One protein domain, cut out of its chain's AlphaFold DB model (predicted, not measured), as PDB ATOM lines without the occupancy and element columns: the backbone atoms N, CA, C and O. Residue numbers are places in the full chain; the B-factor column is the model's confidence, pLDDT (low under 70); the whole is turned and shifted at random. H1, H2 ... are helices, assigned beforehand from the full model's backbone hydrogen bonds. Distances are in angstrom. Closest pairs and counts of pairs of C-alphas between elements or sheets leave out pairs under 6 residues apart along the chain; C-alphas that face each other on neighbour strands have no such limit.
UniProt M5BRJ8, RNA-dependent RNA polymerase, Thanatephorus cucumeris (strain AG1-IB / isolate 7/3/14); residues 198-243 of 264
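Overview. This is residues 198 to 243 of the 264 residues of the protein "RNA-dependent RNA polymerase" of Thanatephorus cucumeris (strain AG1-IB / isolate 7/3/14) (UniProt M5BRJ8). What shape does the backbone make? Short H1 and then longer H2 make an open V, joined at its point by a tight link, with their other ends spread wide. What is its make-up and size? The printed part has 46 residues with two named helices and no named strand, class all helix. It is loose, with a radius of gyration of the C-alphas of 13.4 A, and flat, spanning 39 by 27 by 10 A.

Arrangement. Where do the helices meet? H1, residues 204 to 213, touches H2, residues 219 to 238, with residues 219 to 223 of H2 alone; their closest C-alphas, of Cys 213 and Lys 220, are 5.1 A apart. How do they run? They form a helical hairpin, opposite ways at a steep tilt of 42 degrees. In both, every O i to N i+4 pair is within hydrogen-bond range.

Along the chain. Where does H1 begin? C-alpha 204 is at (140.509, 101.366, 131.507), and H1 is 14.3 A long from first to last C-alpha. Where does H2 end? C-alpha 238 is at (120.473, 112.951, 141.328), after 29.0 A.

Size, cuts and confidence. How far does it reach? The two C-alphas farthest apart, of Arg 215 and Ser 243, are 39.3 A apart. Is it unbroken and confident? The printed part has no cut; pLDDT is under 70 at residues 198 and 240 to 243.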
ATOM      1  N   HIS A 198     133.824  99.555 142.241       67.12
ATOM      2  CA  HIS A 198     134.310 100.266 141.067       67.12
ATOM      3  C   HIS A 198     135.099  99.265 140.229       67.12
ATOM      4  O   HIS A 198     136.195  98.856 140.616       67.12
ATOM      5  N   ASP A 199     134.502  98.830 139.127       78.88
ATOM      6  CA  ASP A 199     135.146  97.938 138.185       78.88
ATOM      7  C   ASP A 199     136.259  98.724 137.485       78.88
ATOM      8  O   ASP A 199     136.014  99.718 136.794       78.88
ATOM      9  N   SER A 200     137.507  98.335 137.751       80.00
ATOM     10  CA  SER A 200     138.681  98.985 137.174       80.00
ATOM     11  C   SER A 200     138.729  98.847 135.661       80.00
ATOM     12  O   SER A 200     139.273  99.740 135.007       80.00
ATOM     13  N   ASP A 201     138.144  97.780 135.124       85.69
ATOM     14  CA  ASP A 201     138.213  97.431 133.710       85.69
ATOM     15  C   ASP A 201     137.276  98.347 132.916       85.69
ATOM     16  O   ASP A 201     137.632  98.845 131.851       85.69
ATOM     17  N   LEU A 202     136.136  98.726 133.505       84.44
ATOM     18  CA  LEU A 202     135.244  99.746 132.937       84.44
ATOM     19  C   LEU A 202     135.882 101.147 132.889       84.44
ATOM     20  O   LEU A 202     135.461 101.990 132.098       84.44
ATOM     21  N   LEU A 203     136.901 101.413 133.716       84.75
ATOM     22  CA  LEU A 203     137.643 102.681 133.719       84.75
ATOM     23  C   LEU A 203     138.866 102.670 132.794       84.75
ATOM     24  O   LEU A 203     139.436 103.736 132.542       84.75
ATOM     25  N   GLU A 204     139.298 101.503 132.316       86.81
ATOM     26  CA  GLU A 204     140.509 101.366 131.507       86.81
ATOM     27  C   GLU A 204     140.441 102.178 130.199       86.81
ATOM     28  O   GLU A 204     141.362 102.973 129.975       86.81
ATOM     29  N   PRO A 205     139.352 102.119 129.396       85.50
ATOM     30  CA  PRO A 205     139.265 102.889 128.155       85.50
ATOM     31  C   PRO A 205     139.351 104.398 128.405       85.50
ATOM     32  O   PRO A 205     140.093 105.108 127.731       85.50
ATOM     33  N   TYR A 206     138.664 104.894 129.439       84.25
ATOM     34  CA  TYR A 206     138.714 106.308 129.807       84.25
ATOM     35  C   TYR A 206     140.120 106.740 130.248       84.25
ATOM     36  O   TYR A 206     140.605 107.799 129.850       84.25
ATOM     37  N   ARG A 207     140.806 105.923 131.058       85.38
ATOM     38  CA  ARG A 207     142.181 106.210 131.506       85.38
ATOM     39  C   ARG A 207     143.164 106.226 130.338       85.38
ATOM     40  O   ARG A 207     144.041 107.091 130.303       85.38
ATOM     41  N   TYR A 208     143.018 105.291 129.405       85.12
ATOM     42  CA  TYR A 208     143.829 105.216 128.195       85.12
ATOM     43  C   TYR A 208     143.660 106.473 127.331       85.12
ATOM     44  O   TYR A 208     144.645 107.162 127.049       85.12
ATOM     45  N   GLU A 209     142.418 106.846 127.016       83.25
ATOM     46  CA  GLU A 209     142.116 108.028 126.198       83.25
ATOM     47  C   GLU A 209     142.534 109.337 126.877       83.25
ATOM     48  O   GLU A 209     143.126 110.219 126.249       83.25
ATOM     49  N   ARG A 210     142.339 109.448 128.197       83.50
ATOM     50  CA  ARG A 210     142.814 110.598 128.978       83.50
ATOM     51  C   ARG A 210     144.327 110.773 128.864       83.50
ATOM     52  O   ARG A 210     144.800 111.893 128.672       83.50
ATOM     53  N   ASN A 211     145.092 109.685 128.949       85.31
ATOM     54  CA  ASN A 211     146.548 109.734 128.806       85.31
ATOM     55  C   ASN A 211     146.976 110.171 127.396       85.31
ATOM     56  O   ASN A 211     147.905 110.972 127.270       85.31
ATOM     57  N   LEU A 212     146.294 109.720 126.341       81.94
ATOM     58  CA  LEU A 212     146.567 110.164 124.968       81.94
ATOM     59  C   LEU A 212     146.260 111.655 124.774       81.94
ATOM     60  O   LEU A 212     147.102 112.390 124.252       81.94
ATOM     61  N   CYS A 213     145.120 112.127 125.278       81.38
ATOM     62  CA  CYS A 213     144.707 113.528 125.167       81.38
ATOM     63  C   CYS A 213     145.662 114.496 125.887       81.38
ATOM     64  O   CYS A 213     145.800 115.642 125.472       81.38
ATOM     65  N   THR A 214     146.378 114.052 126.930       78.06
ATOM     66  CA  THR A 214     147.401 114.889 127.593       78.06
ATOM     67  C   THR A 214     148.669 115.104 126.764       78.06
ATOM     68  O   THR A 214     149.414 116.044 127.037       78.06
ATOM     69  N   ARG A 215     148.920 114.263 125.753       81.19
ATOM     70  CA  ARG A 215     150.103 114.352 124.882       81.19
ATOM     71  C   ARG A 215     149.899 115.274 123.679       81.19
ATOM     72  O   ARG A 215     150.875 115.599 123.011       81.19
ATOM     73  N   ILE A 216     148.662 115.693 123.408       78.31
ATOM     74  CA  ILE A 216     148.300 116.515 122.249       78.31
ATOM     75  C   ILE A 216     147.702 117.841 122.736       78.31
ATOM     76  O   ILE A 216     146.726 117.871 123.486       78.31
ATOM     77  N   THR A 217     148.283 118.964 122.314       71.12
ATOM     78  CA  THR A 217     147.803 120.311 122.657       71.12
ATOM     79  C   THR A 217     146.437 120.585 122.021       71.12
ATOM     80  O   THR A 217     146.319 120.548 120.801       71.12
ATOM     81  N   GLY A 218     145.420 120.873 122.843       71.75
ATOM     82  CA  GLY A 218     144.042 121.185 122.419       71.75
ATOM     83  C   GLY A 218     143.011 120.140 122.865       71.75
ATOM     84  O   GLY A 218     142.034 120.492 123.519       71.75
ATOM     85  N   LEU A 219     143.288 118.852 122.641       78.06
ATOM     86  CA  LEU A 219     142.377 117.733 122.952       78.06
ATOM     87  C   LEU A 219     142.070 117.561 124.445       78.06
ATOM     88  O   LEU A 219     140.971 117.155 124.817       78.06
ATOM     89  N   LYS A 220     143.014 117.917 125.324       76.69
ATOM     90  CA  LYS A 220     142.772 117.926 126.774       76.69
ATOM     91  C   LYS A 220     141.585 118.821 127.155       76.69
ATOM     92  O   LYS A 220     140.807 118.454 128.026       76.69
ATOM     93  N   HIS A 221     141.443 119.970 126.494       80.69
ATOM     94  CA  HIS A 221     140.377 120.918 126.798       80.69
ATOM     95  C   HIS A 221     138.996 120.377 126.402       80.69
ATOM     96  O   HIS A 221     138.047 120.531 127.164       80.69
ATOM     97  N   GLU A 222     138.890 119.700 125.256       81.38
ATOM     98  CA  GLU A 222     137.642 119.065 124.808       81.38
ATOM     99  C   GLU A 222     137.224 117.917 125.736       81.38
ATOM    100  O   GLU A 222     136.056 117.816 126.114       81.38
ATOM    101  N   LEU A 223     138.179 117.094 126.185       81.50
ATOM    102  CA  LEU A 223     137.897 116.024 127.145       81.50
ATOM    103  C   LEU A 223     137.403 116.578 128.491       81.50
ATOM    104  O   LEU A 223     136.447 116.044 129.054       81.50
ATOM    105  N   ASP A 224     138.008 117.659 128.991       82.75
ATOM    106  CA  ASP A 224     137.580 118.313 130.236       82.75
ATOM    107  C   ASP A 224     136.149 118.888 130.113       82.75
ATOM    108  O   ASP A 224     135.372 118.809 131.066       82.75
ATOM    109  N   GLN A 225     135.760 119.401 128.937       84.75
ATOM    110  CA  GLN A 225     134.385 119.853 128.673       84.75
ATOM    111  C   GLN A 225     133.376 118.694 128.688       84.75
ATOM    112  O   GLN A 225     132.292 118.839 129.255       84.75
ATOM    113  N   ILE A 226     133.726 117.541 128.106       84.75
ATOM    114  CA  ILE A 226     132.866 116.344 128.108       84.75
ATOM    115  C   ILE A 226     132.680 115.818 129.534       84.75
ATOM    116  O   ILE A 226     131.555 115.516 129.930       84.75
ATOM    117  N   VAL A 227     133.754 115.747 130.326       86.06
ATOM    118  CA  VAL A 227     133.680 115.326 131.737       86.06
ATOM    119  C   VAL A 227     132.783 116.275 132.531       86.06
ATOM    120  O   VAL A 227     131.856 115.817 133.192       86.06
ATOM    121  N   ALA A 228     132.981 117.591 132.394       86.44
ATOM    122  CA  ALA A 228     132.151 118.588 133.068       86.44
ATOM    123  C   ALA A 228     130.668 118.500 132.661       86.44
ATOM    124  O   ALA A 228     129.782 118.701 133.490       86.44
ATOM    125  N   PHE A 229     130.383 118.175 131.396       87.31
ATOM    126  CA  PHE A 229     129.021 117.958 130.917       87.31
ATOM    127  C   PHE A 229     128.378 116.704 131.529       87.31
ATOM    128  O   PHE A 229     127.235 116.768 131.984       87.31
ATOM    129  N   VAL A 230     129.104 115.583 131.585       86.38
ATOM    130  CA  VAL A 230     128.618 114.334 132.198       86.38
ATOM    131  C   VAL A 230     128.404 114.502 133.703       86.38
ATOM    132  O   VAL A 230     127.379 114.062 134.221       86.38
ATOM    133  N   ASP A 231     129.310 115.192 134.399       84.94
ATOM    134  CA  ASP A 231     129.165 115.491 135.829       84.94
ATOM    135  C   ASP A 231     127.949 116.386 136.094       84.94
ATOM    136  O   ASP A 231     127.187 116.141 137.032       84.94
ATOM    137  N   LYS A 232     127.707 117.379 135.229       85.06
ATOM    138  CA  LYS A 232     126.498 118.205 135.291       85.06
ATOM    139  C   LYS A 232     125.232 117.372 135.072       85.06
ATOM    140  O   LYS A 232     124.284 117.506 135.839       85.06
ATOM    141  N   MET A 233     125.219 116.488 134.074       83.50
ATOM    142  CA  MET A 233     124.090 115.579 133.840       83.50
ATOM    143  C   MET A 233     123.821 114.662 135.034       83.50
ATOM    144  O   MET A 233     122.665 114.412 135.363       83.50
ATOM    145  N   LYS A 234     124.878 114.160 135.679       83.38
ATOM    146  CA  LYS A 234     124.757 113.331 136.878       83.38
ATOM    147  C   LYS A 234     124.125 114.114 138.032       83.38
ATOM    148  O   LYS A 234     123.201 113.612 138.657       83.38
ATOM    149  N   TYR A 235     124.566 115.351 138.255       82.94
ATOM    150  CA  TYR A 235     123.977 116.242 139.258       82.94
ATOM    151  C   TYR A 235     122.487 116.522 138.982       82.94
ATOM    152  O   TYR A 235     121.660 116.385 139.878       82.94
ATOM    153  N   GLU A 236     122.126 116.840 137.734       82.25
ATOM    154  CA  GLU A 236     120.725 117.050 137.320       82.25
ATOM    155  C   GLU A 236     119.859 115.784 137.495       82.25
ATOM    156  O   GLU A 236     118.659 115.874 137.763       82.25
ATOM    157  N   PHE A 237     120.451 114.598 137.335       78.38
ATOM    158  CA  PHE A 237     119.782 113.317 137.553       78.38
ATOM    159  C   PHE A 237     119.540 113.028 139.040       78.38
ATOM    160  O   PHE A 237     118.420 112.670 139.404       78.38
ATOM    161  N   ASP A 238     120.550 113.228 139.888       76.31
ATOM    162  CA  ASP A 238     120.473 112.951 141.328       76.31
ATOM    163  C   ASP A 238     119.530 113.930 142.065       76.31
ATOM    164  O   ASP A 238     118.820 113.522 142.983       76.31
ATOM    165  N   GLU A 239     119.434 115.190 141.619       76.75
ATOM    166  CA  GLU A 239     118.501 116.200 142.159       76.75
ATOM    167  C   GLU A 239     117.073 116.103 141.569       76.75
ATOM    168  O   GLU A 239     116.184 116.876 141.930       76.75
ATOM    169  N   GLY A 240     116.808 115.154 140.659       59.41
ATOM    170  CA  GLY A 240     115.476 114.940 140.069       59.41
ATOM    171  C   GLY A 240     115.046 115.964 139.004       59.41
ATOM    172  O   GLY A 240     113.906 115.916 138.519       59.41
ATOM    173  N   GLU A 241     115.944 116.853 138.569       56.56
ATOM    174  CA  GLU A 241     115.695 117.811 137.477       56.56
ATOM    175  C   GLU A 241     115.631 117.138 136.094       56.56
ATOM    176  O   GLU A 241     115.106 117.702 135.133       56.56
ATOM    177  N   PHE A 242     116.076 115.884 135.991       48.47
ATOM    178  CA  PHE A 242     115.937 115.045 134.796       48.47
ATOM    179  C   PHE A 242     114.526 114.458 134.601       48.47
ATOM    180  O   PHE A 242     114.319 113.562 133.776       48.47
ATOM    181  N   SER A 243     113.524 114.947 135.336       46.59
ATOM    182  CA  SER A 243     112.127 114.656 135.038       46.59
ATOM    183  C   SER A 243     111.741 115.333 133.714       46.59
ATOM    184  O   SER A 243     111.736 116.554 133.563       46.59
TER     185      SER A 243